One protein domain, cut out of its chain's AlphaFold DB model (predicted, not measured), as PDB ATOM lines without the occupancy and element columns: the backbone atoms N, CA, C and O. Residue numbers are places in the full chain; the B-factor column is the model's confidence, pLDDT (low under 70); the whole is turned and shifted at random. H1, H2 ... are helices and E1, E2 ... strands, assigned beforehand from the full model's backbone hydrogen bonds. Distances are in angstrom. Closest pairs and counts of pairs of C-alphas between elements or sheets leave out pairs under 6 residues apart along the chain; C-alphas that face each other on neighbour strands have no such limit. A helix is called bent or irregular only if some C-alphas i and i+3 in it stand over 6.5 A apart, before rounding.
ATOM      1  N   ARG A   7      46.539  12.366   5.370       47.31
ATOM      2  CA  ARG A   7      47.777  12.802   6.048       47.31
ATOM      3  C   ARG A   7      47.765  14.317   6.267       47.31
ATOM      4  O   ARG A   7      47.514  15.064   5.330       47.31
ATOM      5  N   GLN A   8      48.110  14.772   7.473       49.59
ATOM      6  CA  GLN A   8      48.197  16.198   7.817       49.59
ATOM      7  C   GLN A   8      49.599  16.775   7.559       49.59
ATOM      8  O   GLN A   8      50.592  16.255   8.069       49.59
ATOM      9  N   ILE A   9      49.683  17.879   6.807       45.12
ATOM     10  CA  ILE A   9      50.871  18.747   6.729       45.12
ATOM     11  C   ILE A   9      50.404  20.211   6.778       45.12
ATOM     12  O   ILE A   9      49.686  20.654   5.889       45.12
ATOM     13  N   GLY A  10      50.845  20.970   7.788       44.62
ATOM     14  CA  GLY A  10      50.660  22.425   7.858       44.62
ATOM     15  C   GLY A  10      51.117  23.034   9.191       44.62
ATOM     16  O   GLY A  10      50.812  22.503  10.256       44.62
ATOM     17  N   ARG A  11      51.849  24.158   9.142       54.09
ATOM     18  CA  ARG A  11      51.935  25.115  10.262       54.09
ATOM     19  C   ARG A  11      50.665  25.975  10.204       54.09
ATOM     20  O   ARG A  11      50.314  26.457   9.132       54.09
ATOM     21  N   GLN A  12      49.969  26.095  11.333       49.97
ATOM     22  CA  GLN A  12      48.663  26.758  11.486       49.97
ATOM     23  C   GLN A  12      48.575  28.163  10.836       49.97
ATOM     24  O   GLN A  12      49.582  28.875  10.850       49.97
ATOM     25  N   PRO A  13      47.387  28.579  10.318       47.62
ATOM     26  CA  PRO A  13      46.066  28.016  10.624       47.62
ATOM     27  C   PRO A  13      45.318  27.306   9.481       47.62
ATOM     28  O   PRO A  13      44.100  27.186   9.546       47.62
ATOM     29  N   TYR A  14      46.004  26.785   8.460       40.75
ATOM     30  CA  TYR A  14      45.334  26.067   7.365       40.75
ATOM     31  C   TYR A  14      45.912  24.658   7.188       40.75
ATOM     32  O   TYR A  14      46.948  24.469   6.553       40.75
ATOM     33  N   SER A  15      45.244  23.661   7.771       42.72
ATOM     34  CA  SER A  15      45.501  22.245   7.493       42.72
ATOM     35  C   SER A  15      44.676  21.842   6.272       42.72
ATOM     36  O   SER A  15      43.455  21.764   6.361       42.72
ATOM     37  N   VAL A  16      45.324  21.623   5.127       44.81
ATOM     38  CA  VAL A  16      44.658  21.141   3.907       44.81
ATOM     39  C   VAL A  16      44.769  19.620   3.857       44.81
ATOM     40  O   VAL A  16      45.865  19.066   3.953       44.81
ATOM     41  N   GLU A  17      43.635  18.941   3.708       54.25
ATOM     42  CA  GLU A  17      43.575  17.496   3.501       54.25
ATOM     43  C   GLU A  17      43.992  17.169   2.065       54.25
ATOM     44  O   GLU A  17      43.232  17.350   1.116       54.25
ATOM     45  N   VAL A  18      45.235  16.718   1.889       59.16
ATOM     46  CA  VAL A  18      45.741  16.284   0.582       59.16
ATOM     47  C   VAL A  18      45.617  14.759   0.488       59.16
ATOM     48  O   VAL A  18      46.091  14.058   1.390       59.16
ATOM     49  N   PRO A  19      45.015  14.214  -0.586       66.56
ATOM     50  CA  PRO A  19      44.926  12.772  -0.771       66.56
ATOM     51  C   PRO A  19      46.329  12.168  -0.890       66.56
ATOM     52  O   PRO A  19      47.174  12.669  -1.630       66.56
ATOM     53  N   LEU A  20      46.575  11.054  -0.198       76.06
ATOM     54  CA  LEU A  20      47.855  10.329  -0.279       76.06
ATOM     55  C   LEU A  20      48.163   9.810  -1.680       76.06
ATOM     56  O   LEU A  20      49.327   9.691  -2.063       76.06
ATOM     57  N   PHE A  21      47.108   9.525  -2.436       81.25
ATOM     58  CA  PHE A  21      47.170   9.133  -3.831       81.25
ATOM     59  C   PHE A  21      46.257  10.070  -4.627       81.25
ATOM     60  O   PHE A  21      45.088   9.750  -4.851       81.25
ATOM     61  N   PRO A  22      46.752  11.255  -5.026       78.25
ATOM     62  CA  PRO A  22      45.982  12.164  -5.863       78.25
ATOM     63  C   PRO A  22      45.537  11.457  -7.147       78.25
ATOM     64  O   PRO A  22      46.307  10.683  -7.714       78.25
ATOM     65  N   ALA A  23      44.314  11.746  -7.594       76.75
ATOM     66  CA  ALA A  23      43.672  11.143  -8.767       76.75
ATOM     67  C   ALA A  23      43.317   9.643  -8.661       76.75
ATOM     68  O   ALA A  23      42.959   9.043  -9.672       76.75
ATOM     69  N   TYR A  24      43.346   9.044  -7.460       81.19
ATOM     70  CA  TYR A  24      42.887   7.668  -7.242       81.19
ATOM     71  C   TYR A  24      41.763   7.594  -6.210       81.19
ATOM     72  O   TYR A  24      41.828   8.204  -5.145       81.19
ATOM     73  N   VAL A  25      40.755   6.779  -6.517       81.06
ATOM     74  CA  VAL A  25      39.673   6.423  -5.597       81.06
ATOM     75  C   VAL A  25      39.601   4.905  -5.519       81.06
ATOM     76  O   VAL A  25      39.482   4.227  -6.537       81.06
ATOM     77  N   PHE A  26      39.670   4.367  -4.302       83.81
ATOM     78  CA  PHE A  26      39.489   2.940  -4.060       83.81
ATOM     79  C   PHE A  26      38.012   2.653  -3.800       83.81
ATOM     80  O   PHE A  26      37.410   3.245  -2.903       83.81
ATOM     81  N   CYS A  27      37.427   1.731  -4.561       80.00
ATOM     82  CA  CYS A  27      36.048   1.302  -4.374       80.00
ATOM     83  C   CYS A  27      35.960  -0.223  -4.287       80.00
ATOM     84  O   CYS A  27      36.716  -0.947  -4.930       80.00
ATOM     85  N   LYS A  28      35.023  -0.701  -3.467       79.75
ATOM     86  CA  LYS A  28      34.581  -2.094  -3.460       79.75
ATOM     87  C   LYS A  28      33.288  -2.134  -4.262       79.75
ATOM     88  O   LYS A  28      32.363  -1.397  -3.929       79.75
ATOM     89  N   TYR A  29      33.239  -2.941  -5.310       73.00
ATOM     90  CA  TYR A  29      32.071  -3.056  -6.175       73.00
ATOM     91  C   TYR A  29      31.860  -4.512  -6.591       73.00
ATOM     92  O   TYR A  29      32.799  -5.306  -6.585       73.00
ATOM     93  N   ASP A  30      30.616  -4.856  -6.916       69.88
ATOM     94  CA  ASP A  30      30.268  -6.141  -7.521       69.88
ATOM     95  C   ASP A  30      30.467  -6.036  -9.040       69.88
ATOM     96  O   ASP A  30      30.005  -5.073  -9.656       69.88
ATOM     97  N   ALA A  31      31.154  -7.006  -9.648       63.28
ATOM     98  CA  ALA A  31      31.443  -7.027 -11.081       63.28
ATOM     99  C   ALA A  31      30.172  -6.923 -11.944       63.28
ATOM    100  O   ALA A  31      30.218  -6.389 -13.050       63.28
ATOM    101  N   VAL A  32      29.024  -7.363 -11.421       60.59
ATOM    102  CA  VAL A  32      27.724  -7.269 -12.102       60.59
ATOM    103  C   VAL A  32      27.231  -5.813 -12.229       60.59
ATOM    104  O   VAL A  32      26.479  -5.495 -13.146       60.59
ATOM    105  N   ALA A  33      27.702  -4.895 -11.378       60.78
ATOM    106  CA  ALA A  33      27.327  -3.475 -11.379       60.78
ATOM    107  C   ALA A  33      28.243  -2.582 -12.245       60.78
ATOM    108  O   ALA A  33      28.116  -1.356 -12.229       60.78
ATOM    109  N   LEU A  34      29.177  -3.171 -13.004       59.56
ATOM    110  CA  LEU A  34      30.212  -2.438 -13.746       59.56
ATOM    111  C   LEU A  34      29.681  -1.485 -14.827       59.56
ATOM    112  O   LEU A  34      30.338  -0.492 -15.138       59.56
ATOM    113  N   HIS A  35      28.495  -1.759 -15.376       58.59
ATOM    114  CA  HIS A  35      27.917  -0.971 -16.468       58.59
ATOM    115  C   HIS A  35      27.642   0.495 -16.084       58.59
ATOM    116  O   HIS A  35      27.728   1.357 -16.949       58.59
ATOM    117  N   SER A  36      27.395   0.789 -14.804       60.69
ATOM    118  CA  SER A  36      27.061   2.139 -14.318       60.69
ATOM    119  C   SER A  36      28.270   3.017 -13.970       60.69
ATOM    120  O   SER A  36      28.093   4.180 -13.617       60.69
ATOM    121  N   PHE A  37      29.505   2.500 -14.024       60.12
ATOM    122  CA  PHE A  37      30.687   3.297 -13.653       60.12
ATOM    123  C   PHE A  37      31.065   4.341 -14.704       60.12
ATOM    124  O   PHE A  37      31.547   5.413 -14.346       60.12
ATOM    125  N   TRP A  38      30.838   4.047 -15.984       60.59
ATOM    126  CA  TRP A  38      31.135   4.979 -17.077       60.59
ATOM    127  C   TRP A  38      30.176   6.172 -17.122       60.59
ATOM    128  O   TRP A  38      30.514   7.199 -17.703       60.59
ATOM    129  N   ASP A  39      29.032   6.069 -16.446       65.44
ATOM    130  CA  ASP A  39      28.053   7.151 -16.334       65.44
ATOM    131  C   ASP A  39      28.450   8.199 -15.272       65.44
ATOM    132  O   ASP A  39      27.825   9.256 -15.160       65.44
ATOM    133  N   ILE A  40      29.504   7.943 -14.483       70.56
ATOM    134  CA  ILE A  40      29.981   8.866 -13.449       70.56
ATOM    135  C   ILE A  40      30.891   9.924 -14.085       70.56
ATOM    136  O   ILE A  40      32.075   9.697 -14.348       70.56
ATOM    137  N   SER A  41      30.342  11.124 -14.277       62.72
ATOM    138  CA  SER A  41      31.096  12.291 -14.744       62.72
ATOM    139  C   SER A  41      32.311  12.569 -13.846       62.72
ATOM    140  O   SER A  41      32.166  12.824 -12.651       62.72
ATOM    141  N   GLY A  42      33.513  12.558 -14.433       66.00
ATOM    142  CA  GLY A  42      34.780  12.826 -13.740       66.00
ATOM    143  C   GLY A  42      35.665  11.598 -13.496       66.00
ATOM    144  O   GLY A  42      36.805  11.762 -13.064       66.00
ATOM    145  N   ILE A  43      35.197  10.382 -13.806       69.69
ATOM    146  CA  ILE A  43      36.062   9.195 -13.838       69.69
ATOM    147  C   ILE A  43      36.825   9.169 -15.163       69.69
ATOM    148  O   ILE A  43      36.231   9.106 -16.234       69.69
ATOM    149  N   LEU A  44      38.157   9.206 -15.086       67.62
ATOM    150  CA  LEU A  44      39.017   9.162 -16.269       67.62
ATOM    151  C   LEU A  44      39.177   7.734 -16.807       67.62
ATOM    152  O   LEU A  44      39.089   7.511 -18.010       67.62
ATOM    153  N   SER A  45      39.438   6.769 -15.922       72.31
ATOM    154  CA  SER A  45      39.579   5.360 -16.284       72.31
ATOM    155  C   SER A  45      39.598   4.452 -15.056       72.31
ATOM    156  O   SER A  45      39.864   4.885 -13.931       72.31
ATOM    157  N   MET A  46      39.351   3.163 -15.289       76.94
ATOM    158  CA  MET A  46      39.633   2.110 -14.322       76.94
ATOM    159  C   MET A  46      41.083   1.653 -14.479       76.94
ATOM    160  O   MET A  46      41.512   1.295 -15.577       76.94
ATOM    161  N   VAL A  47      41.839   1.657 -13.383       79.31
ATOM    162  CA  VAL A  47      43.233   1.206 -13.398       79.31
ATOM    163  C   VAL A  47      43.265  -0.314 -13.527       79.31
ATOM    164  O   VAL A  47      42.616  -1.019 -12.754       79.31
ATOM    165  N   GLN A  48      44.030  -0.806 -14.497       77.06
ATOM    166  CA  GLN A  48      44.279  -2.227 -14.712       77.06
ATOM    167  C   GLN A  48      45.754  -2.529 -14.455       77.06
ATOM    168  O   GLN A  48      46.636  -1.750 -14.826       77.06
ATOM    169  N   GLY A  49      46.011  -3.658 -13.803       70.06
ATOM    170  CA  GLY A  49      47.344  -4.203 -13.620       70.06
ATOM    171  C   GLY A  49      47.940  -4.662 -14.947       70.06
ATOM    172  O   GLY A  49      47.255  -4.787 -15.962       70.06
ATOM    173  N   THR A  50      49.239  -4.953 -14.942       67.38
ATOM    174  CA  THR A  50      49.955  -5.453 -16.129       67.38
ATOM    175  C   THR A  50      49.459  -6.819 -16.613       67.38
ATOM    176  O   THR A  50      49.765  -7.221 -17.728       67.38
ATOM    177  N   ASP A  51      48.718  -7.535 -15.771       68.75
ATOM    178  CA  ASP A  51      48.052  -8.813 -16.030       68.75
ATOM    179  C   ASP A  51      46.568  -8.655 -16.422       68.75
ATOM    180  O   ASP A  51      45.863  -9.650 -16.581       68.75
ATOM    181  N   GLY A  52      46.081  -7.416 -16.567       67.44
ATOM    182  CA  GLY A  52      44.679  -7.106 -16.854       67.44
ATOM    183  C   GLY A  52      43.756  -7.176 -15.633       67.44
ATOM    184  O   GLY A  52      42.558  -6.921 -15.763       67.44
ATOM    185  N   VAL A  53      44.283  -7.483 -14.443       73.06
ATOM    186  CA  VAL A  53      43.500  -7.568 -13.205       73.06
ATOM    187  C   VAL A  53      43.350  -6.177 -12.589       73.06
ATOM    188  O   VAL A  53      44.309  -5.421 -12.470       73.06
ATOM    189  N   ASN A  54      42.139  -5.823 -12.168       75.38
ATOM    190  CA  ASN A  54      41.801  -4.525 -11.565       75.38
ATOM    191  C   ASN A  54      41.462  -4.631 -10.065       75.38
ATOM    192  O   ASN A  54      40.795  -3.762  -9.502       75.38
ATOM    193  N   ILE A  55      41.888  -5.719  -9.426       79.94
ATOM    194  CA  ILE A  55      41.551  -6.040  -8.042       79.94
ATOM    195  C   ILE A  55      42.700  -5.609  -7.146       79.94
ATOM    196  O   ILE A  55      43.831  -6.070  -7.298       79.94
ATOM    197  N   ILE A  56      42.380  -4.753  -6.177       83.44
ATOM    198  CA  ILE A  56      43.278  -4.491  -5.063       83.44
ATOM    199  C   ILE A  56      42.959  -5.491  -3.952       83.44
ATOM    200  O   ILE A  56      41.796  -5.673  -3.587       83.44
ATOM    201  N   PRO A  57      43.982  -6.112  -3.381       83.06
ATOM    202  CA  PRO A  57      43.865  -6.955  -2.206       83.06
ATOM    203  C   PRO A  57      43.195  -6.280  -1.030       83.06
ATOM    204  O   PRO A  57      43.555  -5.166  -0.643       83.06
ATOM    205  N   GLU A  58      42.328  -7.018  -0.347       83.94
ATOM    206  CA  GLU A  58      41.740  -6.523   0.894       83.94
ATOM    207  C   GLU A  58      42.806  -6.268   1.970       83.94
ATOM    208  O   GLU A  58      42.708  -5.285   2.704       83.94
ATOM    209  N   GLN A  59      43.862  -7.087   2.017       84.00
ATOM    210  CA  GLN A  59      44.960  -6.901   2.966       84.00
ATOM    211  C   GLN A  59      45.734  -5.598   2.713       84.00
ATOM    212  O   GLN A  59      46.012  -4.882   3.668       84.00
ATOM    213  N   GLU A  60      46.019  -5.239   1.454       85.44
ATOM    214  CA  GLU A  60      46.707  -3.979   1.118       85.44
ATOM    215  C   GLU A  60      45.893  -2.762   1.570       85.44
ATOM    216  O   GLU A  60      46.426  -1.843   2.193       85.44
ATOM    217  N   ILE A  61      44.581  -2.777   1.315       86.56
ATOM    218  CA  ILE A  61      43.678  -1.709   1.758       86.56
ATOM    219  C   ILE A  61      43.562  -1.680   3.287       86.56
ATOM    220  O   ILE A  61      43.539  -0.600   3.882       86.56
ATOM    221  N   THR A  62      43.507  -2.842   3.938       88.94
ATOM    222  CA  THR A  62      43.423  -2.953   5.402       88.94
ATOM    223  C   THR A  62      44.679  -2.403   6.073       88.94
ATOM    224  O   THR A  62      44.577  -1.593   6.995       88.94
ATOM    225  N   ASP A  63      45.858  -2.777   5.584       89.56
ATOM    226  CA  ASP A  63      47.149  -2.329   6.108       89.56
ATOM    227  C   ASP A  63      47.371  -0.834   5.868       89.56
ATOM    228  O   ASP A  63      47.812  -0.114   6.770       89.56
ATOM    229  N   LEU A  64      46.972  -0.334   4.695       88.81
ATOM    230  CA  LEU A  64      46.965   1.094   4.390       88.81
ATOM    231  C   LEU A  64      46.058   1.870   5.359       88.81
ATOM    232  O   LEU A  64      46.485   2.870   5.937       88.81
ATOM    233  N   ARG A  65      44.823   1.399   5.583       88.88
ATOM    234  CA  ARG A  65      43.876   2.025   6.520       88.88
ATOM    235  C   ARG A  65      44.405   2.032   7.947       88.88
ATOM    236  O   ARG A  65      44.364   3.077   8.589       88.88
ATOM    237  N   ARG A  66      44.944   0.908   8.431       89.50
ATOM    238  CA  ARG A  66      45.567   0.815   9.764       89.50
ATOM    239  C   ARG A  66      46.722   1.796   9.914       89.50
ATOM    240  O   ARG A  66      46.786   2.516  10.904       89.50
ATOM    241  N   THR A  67      47.582   1.878   8.902       90.00
ATOM    242  CA  THR A  67      48.734   2.791   8.902       90.00
ATOM    243  C   THR A  67      48.319   4.249   9.044       90.00
ATOM    244  O   THR A  67      49.008   5.039   9.682       90.00
ATOM    245  N   LEU A  68      47.178   4.609   8.469       87.31
ATOM    246  CA  LEU A  68      46.695   5.982   8.458       87.31
ATOM    247  C   LEU A  68      45.851   6.313   9.684       87.31
ATOM    248  O   LEU A  68      45.982   7.403  10.232       87.31
ATOM    249  N   ALA A  69      45.094   5.341  10.191       87.88
ATOM    250  CA  ALA A  69      44.430   5.433  11.488       87.88
ATOM    251  C   ALA A  69      45.429   5.556  12.655       87.88
ATOM    252  O   ALA A  69      45.112   6.174  13.667       87.88
ATOM    253  N   ALA A  70      46.649   5.027  12.507       87.94
ATOM    254  CA  ALA A  70      47.719   5.162  13.495       87.94
ATOM    255  C   ALA A  70      48.216   6.611  13.694       87.94
ATOM    256  O   ALA A  70      48.978   6.865  14.624       87.94
ATOM    257  N   GLY A  71      47.835   7.558  12.823       83.94
ATOM    258  CA  GLY A  71      48.200   8.976  12.951       83.94
ATOM    259  C   GLY A  71      49.692   9.273  12.758       83.94
ATOM    260  O   GLY A  71      50.159  10.368  13.068       83.94
ATOM    261  N   LEU A  72      50.462   8.307  12.253       86.62
ATOM    262  CA  LEU A  72      51.888   8.465  11.998       86.62
ATOM    263  C   LEU A  72      52.135   9.292  10.731       86.62
ATOM    264  O   LEU A  72      51.328   9.328   9.803       86.62
ATOM    265  N   SER A  73      53.295   9.947  10.647       85.88
ATOM    266  CA  SER A  73      53.668  10.683   9.437       85.88
ATOM    267  C   SER A  73      54.003   9.720   8.290       85.88
ATOM    268  O   SER A  73      55.034   9.045   8.320       85.88
ATOM    269  N   VAL A  74      53.181   9.736   7.239       89.62
ATOM    270  CA  VAL A  74      53.290   8.853   6.066       89.62
ATOM    271  C   VAL A  74      53.794   9.589   4.826       89.62
ATOM    272  O   VAL A  74      53.104  10.455   4.316       89.62
ATOM    273  N   GLN A  75      54.945   9.241   4.258       88.88
ATOM    274  CA  GLN A  75      55.496   9.919   3.077       88.88
ATOM    275  C   GLN A  75      55.240   9.166   1.765       88.88
ATOM    276  O   GLN A  75      55.526   7.970   1.711       88.88
ATOM    277  N   PRO A  76      54.782   9.832   0.684       87.94
ATOM    278  CA  PRO A  76      54.772   9.229  -0.645       87.94
ATOM    279  C   PRO A  76      56.177   8.780  -1.060       87.94
ATOM    280  O   PRO A  76      57.162   9.488  -0.845       87.94
ATOM    281  N   ARG A  77      56.270   7.609  -1.685       87.00
ATOM    282  CA  ARG A  77      57.516   7.029  -2.196       87.00
ATOM    283  C   ARG A  77      57.319   6.537  -3.631       87.00
ATOM    284  O   ARG A  77      56.209   6.147  -4.004       87.00
ATOM    285  N   PRO A  78      58.396   6.499  -4.439       87.00
ATOM    286  CA  PRO A  78      58.397   5.717  -5.664       87.00
ATOM    287  C   PRO A  78      58.004   4.271  -5.374       87.00
ATOM    288  O   PRO A  78      58.345   3.724  -4.318       87.00
ATOM    289  N   PHE A  79      57.296   3.670  -6.325       89.25
ATOM    290  CA  PHE A  79      56.830   2.302  -6.202       89.25
ATOM    291  C   PHE A  79      57.976   1.345  -5.871       89.25
ATOM    292  O   PHE A  79      58.977   1.292  -6.585       89.25
ATOM    293  N   THR A  80      57.819   0.593  -4.785       88.19
ATOM    294  CA  THR A  80      58.821  -0.365  -4.314       88.19
ATOM    295  C   THR A  80      58.188  -1.747  -4.197       88.19
ATOM    296  O   THR A  80      57.276  -1.945  -3.402       88.19
ATOM    297  N   ARG A  81      58.690  -2.710  -4.973       84.75
ATOM    298  CA  ARG A  81      58.221  -4.112  -4.975       84.75
ATOM    299  C   ARG A  81      59.248  -5.097  -4.420       84.75
ATOM    300  O   ARG A  81      58.967  -6.274  -4.253       84.75
ATOM    301  N   GLN A  82      60.469  -4.645  -4.168       85.19
ATOM    302  CA  GLN A  82      61.559  -5.517  -3.744       85.19
ATOM    303  C   GLN A  82      62.083  -5.086  -2.382       85.19
ATOM    304  O   GLN A  82      62.241  -3.895  -2.114       85.19
ATOM    305  N   GLY A  83      62.371  -6.072  -1.538       86.81
ATOM    306  CA  GLY A  83      62.975  -5.881  -0.230       86.81
ATOM    307  C   GLY A  83      62.555  -6.965   0.754       86.81
ATOM    308  O   GLY A  83      61.934  -7.962   0.386       86.81
ATOM    309  N   ARG A  84      62.925  -6.777   2.022       88.69
ATOM    310  CA  ARG A  84      62.588  -7.716   3.094       88.69
ATOM    311  C   ARG A  84      61.161  -7.462   3.555       88.69
ATOM    312  O   ARG A  84      60.895  -6.396   4.097       88.69
ATOM    313  N   ILE A  85      60.266  -8.423   3.349       90.00
ATOM    314  CA  ILE A  85      58.882  -8.307   3.811       90.00
ATOM    315  C   ILE A  85      58.808  -8.695   5.282       90.00
ATOM    316  O   ILE A  85      59.283  -9.757   5.698       90.00
ATOM    317  N   VAL A  86      58.215  -7.800   6.063       92.81
ATOM    318  CA  VAL A  86      58.075  -7.947   7.505       92.81
ATOM    319  C   VAL A  86      56.667  -7.564   7.930       92.81
ATOM    320  O   VAL A  86      56.014  -6.742   7.287       92.81
ATOM    321  N   MET A  87      56.220  -8.157   9.027       93.44
ATOM    322  CA  MET A  87      55.013  -7.751   9.730       93.44
ATOM    323  C   MET A  87      55.427  -7.104  11.045       93.44
ATOM    324  O   MET A  87      56.251  -7.661  11.773       93.44
ATOM    325  N   VAL A  88      54.872  -5.934  11.343       94.50
ATOM    326  CA  VAL A  88      55.049  -5.304  12.652       94.50
ATOM    327  C   VAL A  88      54.193  -6.055  13.666       94.50
ATOM    328  O   VAL A  88      53.030  -6.346  13.406       94.50
ATOM    329  N   GLU A  89      54.762  -6.412  14.810       94.94
ATOM    330  CA  GLU A  89      54.086  -7.230  15.821       94.94
ATOM    331  C   GLU A  89      53.561  -6.412  16.997       94.94
ATOM    332  O   GLU A  89      52.709  -6.887  17.747       94.94
ATOM    333  N   ASP A  90      54.035  -5.181  17.160       91.62
ATOM    334  CA  ASP A  90      53.731  -4.331  18.300       91.62
ATOM    335  C   ASP A  90      53.479  -2.866  17.921       91.62
ATOM    336  O   ASP A  90      53.646  -2.423  16.782       91.62
ATOM    337  N   GLY A  91      53.001  -2.105  18.904       88.81
ATOM    338  CA  GLY A  91      52.718  -0.689  18.736       88.81
ATOM    339  C   GLY A  91      51.547  -0.398  17.784       88.81
ATOM    340  O   GLY A  91      50.731  -1.273  17.482       88.81
ATOM    341  N   PRO A  92      51.438   0.853  17.307       89.75
ATOM    342  CA  PRO A  92      50.269   1.327  16.563       89.75
ATOM    343  C   PRO A  92      50.138   0.720  15.157       89.75
ATOM    344  O   PRO A  92      49.096   0.860  14.526       89.75
ATOM    345  N   LEU A  93      51.182   0.047  14.667       93.12
ATOM    346  CA  LEU A  93      51.196  -0.641  13.374       93.12
ATOM    347  C   LEU A  93      51.173  -2.167  13.518       93.12
ATOM    348  O   LEU A  93      51.426  -2.866  12.541       93.12
ATOM    349  N   SER A  94      50.876  -2.703  14.705       92.81
ATOM    350  CA  SER A  94      50.786  -4.151  14.903       92.81
ATOM    351  C   SER A  94      49.835  -4.801  13.882       92.81
ATOM    352  O   SER A  94      48.719  -4.335  13.639       92.81
ATOM    353  N   GLY A  95      50.307  -5.871  13.246       90.44
ATOM    354  CA  GLY A  95      49.620  -6.603  12.186       90.44
ATOM    355  C   GLY A  95      49.772  -6.016  10.780       90.44
ATOM    356  O   GLY A  95      49.301  -6.648   9.837       90.44
ATOM    357  N   VAL A  96      50.415  -4.855  10.612       92.38
ATOM    358  CA  VAL A  96      50.676  -4.254   9.294       92.38
ATOM    359  C   VAL A  96      51.874  -4.936   8.639       92.38
ATOM    360  O   VAL A  96      52.938  -5.067   9.252       92.38
ATOM    361  N   THR A  97      51.711  -5.346   7.379       91.94
ATOM    362  CA  THR A  97      52.783  -5.943   6.574       91.94
ATOM    363  C   THR A  97      53.324  -4.945   5.552       91.94
ATOM    364  O   THR A  97      52.584  -4.165   4.959       91.94
ATOM    365  N   GLY A  98      54.636  -4.969   5.319       91.94
ATOM    366  CA  GLY A  98      55.270  -4.120   4.315       91.94
ATOM    367  C   GLY A  98      56.726  -4.483   4.055       91.94
ATOM    368  O   GLY A  98      57.273  -5.421   4.638       91.94
ATOM    369  N   ILE A  99      57.370  -3.726   3.169       93.00
ATOM    370  CA  ILE A  99      58.803  -3.849   2.911       93.00
ATOM    371  C   ILE A  99      59.569  -3.040   3.956       93.00
ATOM    372  O   ILE A  99      59.400  -1.825   4.065       93.00
ATOM    373  N   LEU A 100      60.475  -3.696   4.672       93.56
ATOM    374  CA  LEU A 100      61.425  -3.039   5.553       93.56
ATOM    375  C   LEU A 100      62.542  -2.387   4.738       93.56
ATOM    376  O   LEU A 100      63.289  -3.061   4.019       93.56
ATOM    377  N   LYS A 101      62.706  -1.078   4.923       92.88
ATOM    378  CA  LYS A 101      63.897  -0.340   4.512       92.88
ATOM    379  C   LYS A 101      64.579   0.222   5.749       92.88
ATOM    380  O   LYS A 101      64.031   1.075   6.438       92.88
ATOM    381  N   GLU A 102      65.785  -0.254   6.010       91.19
ATOM    382  CA  GLU A 102      66.561   0.118   7.188       91.19
ATOM    383  C   GLU A 102      67.901   0.708   6.759       91.19
ATOM    384  O   GLU A 102      68.588   0.169   5.890       91.19
ATOM    385  N   THR A 103      68.234   1.853   7.343       89.50
ATOM    386  CA  THR A 103      69.477   2.594   7.126       89.50
ATOM    387  C   THR A 103      70.087   2.964   8.478       89.50
ATOM    388  O   THR A 103      69.480   2.746   9.529       89.50
ATOM    389  N   ALA A 104      71.280   3.561   8.462       88.88
ATOM    390  CA  ALA A 104      71.926   4.046   9.677       88.88
ATOM    391  C   ALA A 104      71.082   5.082  10.438       88.88
ATOM    392  O   ALA A 104      71.173   5.114  11.661       88.88
ATOM    393  N   ASP A 105      70.201   5.832   9.761       88.62
ATOM    394  CA  ASP A 105      69.452   6.964  10.334       88.62
ATOM    395  C   ASP A 105      67.949   6.689  10.512       88.62
ATOM    396  O   ASP A 105      67.292   7.218  11.420       88.62
ATOM    397  N   GLU A 106      67.381   5.817   9.680       90.31
ATOM    398  CA  GLU A 106      65.942   5.558   9.641       90.31
ATOM    399  C   GLU A 106      65.577   4.089   9.439       90.31
ATOM    400  O   GLU A 106      66.256   3.337   8.736       90.31
ATOM    401  N   ARG A 107      64.433   3.723  10.025       93.62
ATOM    402  CA  ARG A 107      63.756   2.446   9.831       93.62
ATOM    403  C   ARG A 107      62.354   2.732   9.312       93.62
ATOM    404  O   ARG A 107      61.537   3.344   9.999       93.62
ATOM    405  N   LEU A 108      62.116   2.359   8.063       94.62
ATOM    406  CA  LEU A 108      60.881   2.634   7.347       94.62
ATOM    407  C   LEU A 108      60.172   1.328   7.014       94.62
ATOM    408  O   LEU A 108      60.788   0.384   6.512       94.62
ATOM    409  N   LEU A 109      58.863   1.319   7.232       95.00
ATOM    410  CA  LEU A 109      57.962   0.333   6.663       95.00
ATOM    411  C   LEU A 109      57.335   0.934   5.405       95.00
ATOM    412  O   LEU A 109      56.700   1.989   5.460       95.00
ATOM    413  N   ILE A 110      57.550   0.286   4.266       94.31
ATOM    414  CA  ILE A 110      57.021   0.713   2.974       94.31
ATOM    415  C   ILE A 110      55.807  -0.149   2.639       94.31
ATOM    416  O   ILE A 110      55.927  -1.369   2.524       94.31
ATOM    417  N   LEU A 111      54.654   0.492   2.451       92.56
ATOM    418  CA  LEU A 111      53.445  -0.145   1.939       92.56
ATOM    419  C   LEU A 111      53.294   0.228   0.468       92.56
ATOM    420  O   LEU A 111      53.410   1.400   0.103       92.56
ATOM    421  N   SER A 112      53.027  -0.762  -0.372       89.88
ATOM    422  CA  SER A 112      52.930  -0.598  -1.818       89.88
ATOM    423  C   SER A 112      51.578  -1.091  -2.294       89.88
ATOM    424  O   SER A 112      51.164  -2.175  -1.903       89.88
ATOM    425  N   ILE A 113      50.925  -0.300  -3.142       88.31
ATOM    426  CA  ILE A 113      49.709  -0.691  -3.848       88.31
ATOM    427  C   ILE A 113      50.112  -0.974  -5.294       88.31
ATOM    428  O   ILE A 113      50.436  -0.042  -6.042       88.31
ATOM    429  N   GLU A 114      50.145  -2.254  -5.674       83.50
ATOM    430  CA  GLU A 114      50.649  -2.693  -6.987       83.50
ATOM    431  C   GLU A 114      49.820  -2.081  -8.119       83.50
ATOM    432  O   GLU A 114      50.391  -1.502  -9.045       83.50
ATOM    433  N   LEU A 115      48.485  -2.133  -8.001       84.50
ATOM    434  CA  LEU A 115      47.563  -1.732  -9.066       84.50
ATOM    435  C   LEU A 115      47.815  -0.299  -9.547       84.50
ATOM    436  O   LEU A 115      47.851  -0.041 -10.745       84.50
ATOM    437  N   ILE A 116      48.035   0.633  -8.617       86.50
ATOM    438  CA  ILE A 116      48.271   2.047  -8.943       86.50
ATOM    439  C   ILE A 116      49.756   2.400  -9.036       86.50
ATOM    440  O   ILE A 116      50.090   3.557  -9.285       86.50
ATOM    441  N   ARG A 117      50.658   1.428  -8.824       87.00
ATOM    442  CA  ARG A 117      52.115   1.618  -8.853       87.00
ATOM    443  C   ARG A 117      52.551   2.777  -7.952       87.00
ATOM    444  O   ARG A 117      53.339   3.640  -8.347       87.00
ATOM    445  N   ARG A 118      52.030   2.816  -6.723       88.88
ATOM    446  CA  ARG A 118      52.392   3.819  -5.707       88.88
ATOM    447  C   ARG A 118      52.769   3.150  -4.397       88.88
ATOM    448  O   ARG A 118      52.254   2.088  -4.062       88.88
ATOM    449  N   SER A 119      53.649   3.807  -3.652       92.12
ATOM    450  CA  SER A 119      54.043   3.376  -2.317       92.12
ATOM    451  C   SER A 119      53.989   4.535  -1.339       92.12
ATOM    452  O   SER A 119      54.139   5.703  -1.707       92.12
ATOM    453  N   ILE A 120      53.825   4.190  -0.073       92.75
ATOM    454  CA  ILE A 120      53.992   5.090   1.056       92.75
ATOM    455  C   ILE A 120      55.034   4.519   2.012       92.75
ATOM    456  O   ILE A 120      55.221   3.309   2.089       92.75
ATOM    457  N   ALA A 121      55.713   5.388   2.745       93.62
ATOM    458  CA  ALA A 121      56.642   5.013   3.794       93.62
ATOM    459  C   ALA A 121      56.198   5.610   5.123       93.62
ATOM    460  O   ALA A 121      55.924   6.808   5.215       93.62
ATOM    461  N   VAL A 122      56.181   4.783   6.158       94.62
ATOM    462  CA  VAL A 122      55.968   5.205   7.540       94.62
ATOM    463  C   VAL A 122      57.211   4.869   8.352       94.62
ATOM    464  O   VAL A 122      57.807   3.802   8.191       94.62
ATOM    465  N   ARG A 123      57.644   5.802   9.201       93.88
ATOM    466  CA  ARG A 123      58.757   5.552  10.117       93.88
ATOM    467  C   ARG A 123      58.265   4.664  11.253       93.88
ATOM    468  O   ARG A 123      57.249   4.971  11.868       93.88
ATOM    469  N   ILE A 124      59.002   3.594  11.520       93.56
ATOM    470  CA  ILE A 124      58.767   2.701  12.654       93.56
ATOM    471  C   ILE A 124      59.908   2.834  13.658       93.56
ATOM    472  O   ILE A 124      61.013   3.260  13.302       93.56
ATOM    473  N   ASP A 125      59.647   2.491  14.917       90.38
ATOM    474  CA  ASP A 125      60.687   2.492  15.939       90.38
ATOM    475  C   ASP A 125      61.714   1.380  15.648       90.38
ATOM    476  O   ASP A 125      61.408   0.324  15.078       90.38
ATOM    477  N   ARG A 126      62.970   1.603  16.037       89.12
ATOM    478  CA  ARG A 126      64.010   0.567  15.967       89.12
ATOM    479  C   ARG A 126      63.747  -0.575  16.937       89.12
ATOM    480  O   ARG A 126      64.151  -1.698  16.660       89.12
ATOM    481  N   LEU A 127      63.056  -0.288  18.034       89.88
ATOM    482  CA  LEU A 127      62.661  -1.262  19.042       89.88
ATOM    483  C   LEU A 127      61.378  -2.009  18.675       89.88
ATOM    484  O   LEU A 127      61.097  -3.023  19.306       89.88
ATOM    485  N   SER A 128      60.629  -1.558  17.658       90.62
ATOM    486  CA  SER A 128      59.437  -2.271  17.193       90.62
ATOM    487  C   SER A 128      59.793  -3.702  16.808       90.62
ATOM    488  O   SER A 128      60.702  -3.937  15.992       90.62
ATOM    489  N   ARG A 129      59.061  -4.654  17.385       93.88
ATOM    490  CA  ARG A 129      59.207  -6.071  17.091       93.88
ATOM    491  C   ARG A 129      58.611  -6.358  15.724       93.88
ATOM    492  O   ARG A 129      57.488  -5.965  15.411       93.88
ATOM    493  N   ILE A 130      59.390  -7.041  14.895       93.62
ATOM    494  CA  ILE A 130      58.995  -7.411  13.540       93.62
ATOM    495  C   ILE A 130      59.261  -8.896  13.321       93.62
ATOM    496  O   ILE A 130      60.300  -9.407  13.740       93.62
ATOM    497  N   SER A 131      58.357  -9.574  12.621       92.62
ATOM    498  CA  SER A 131      58.621 -10.906  12.078       92.62
ATOM    499  C   SER A 131      58.886 -10.826  10.588       92.62
ATOM    500  O   SER A 131      58.190 -10.139   9.839       92.62
ATOM    501  N   PHE A 132      59.892 -11.573  10.142       87.56
ATOM    502  CA  PHE A 132      60.081 -11.817   8.722       87.56
ATOM    503  C   PHE A 132      58.963 -12.720   8.218       87.56
ATOM    504  O   PHE A 132      58.630 -13.730   8.840       87.56
ATOM    505  N   ARG A 133      58.424 -12.378   7.052       77.00
ATOM    506  CA  ARG A 133      57.534 -13.254   6.292       77.00
ATOM    507  C   ARG A 133      58.335 -13.819   5.113       77.00
ATOM    508  O   ARG A 133      58.254 -13.279   4.010       77.00
TER     509      ARG A 133
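What this domain is: This is residues 7 to 133 of the 147 residues of an uncharacterized protein of Acidobacteria bacterium 13_1_40CM_4_58_4 (UniProt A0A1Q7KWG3). There is little regular structure: a strongly twisted six-stranded sheet has H2 over one face, and H1 sticks out far from it. The 127 printed residues, mixed in class with 49 in named elements, hold H1, H2, then E1 to E6. The antiparallel sheet, order E1 E5 E4 E3 E2 E6, belongs to an only just compact whole, close to loose: radius of gyration of the C-alphas 16.5 A, spans 50 by 43 by 22 A.

How they stand to each other: H1, residues 31 to 36, is irregular, with C-alphas 32 and 35 7.7 A apart; 0 of 2 O i to N i+4 and 2 of 3 O i to N i+3 pairs are within hydrogen-bond range. H2, residues 58 to 69, has every O i to N i+4 pair within range and is on the sheet, making two layers, at a height of 8.9 A. E2, residues 84 to 88, E3, 97 to 102, E4, 107 to 113, and E5, 118 to 123, form a meander, each the antiparallel neighbour of the one before; N 111 and O 120 are 2.9 A apart. The edge strands are E1, residues 74 to 77, beside E5 with N 75 and O 121 2.8 A apart, and E6, 130 to 132, beside E2 with N 87 and O 131 2.9 A apart.

Where its parts are: C-alpha 31 begins H1 at (31.443, -7.027, -11.081); C-alpha 132 ends E6 at (60.081, -11.817, 8.722). H2 measures 16.2 A and E4 19.9 A.

The domain as a whole: The farthest C-alphas, of His 35 and Ala 104, are 51.4 A apart. The printed part has no cut; the link H1 to H2 is long. Confidence is under 70 at residues 7 to 19, 30 to 39, 41 to 44 and 50 to 52.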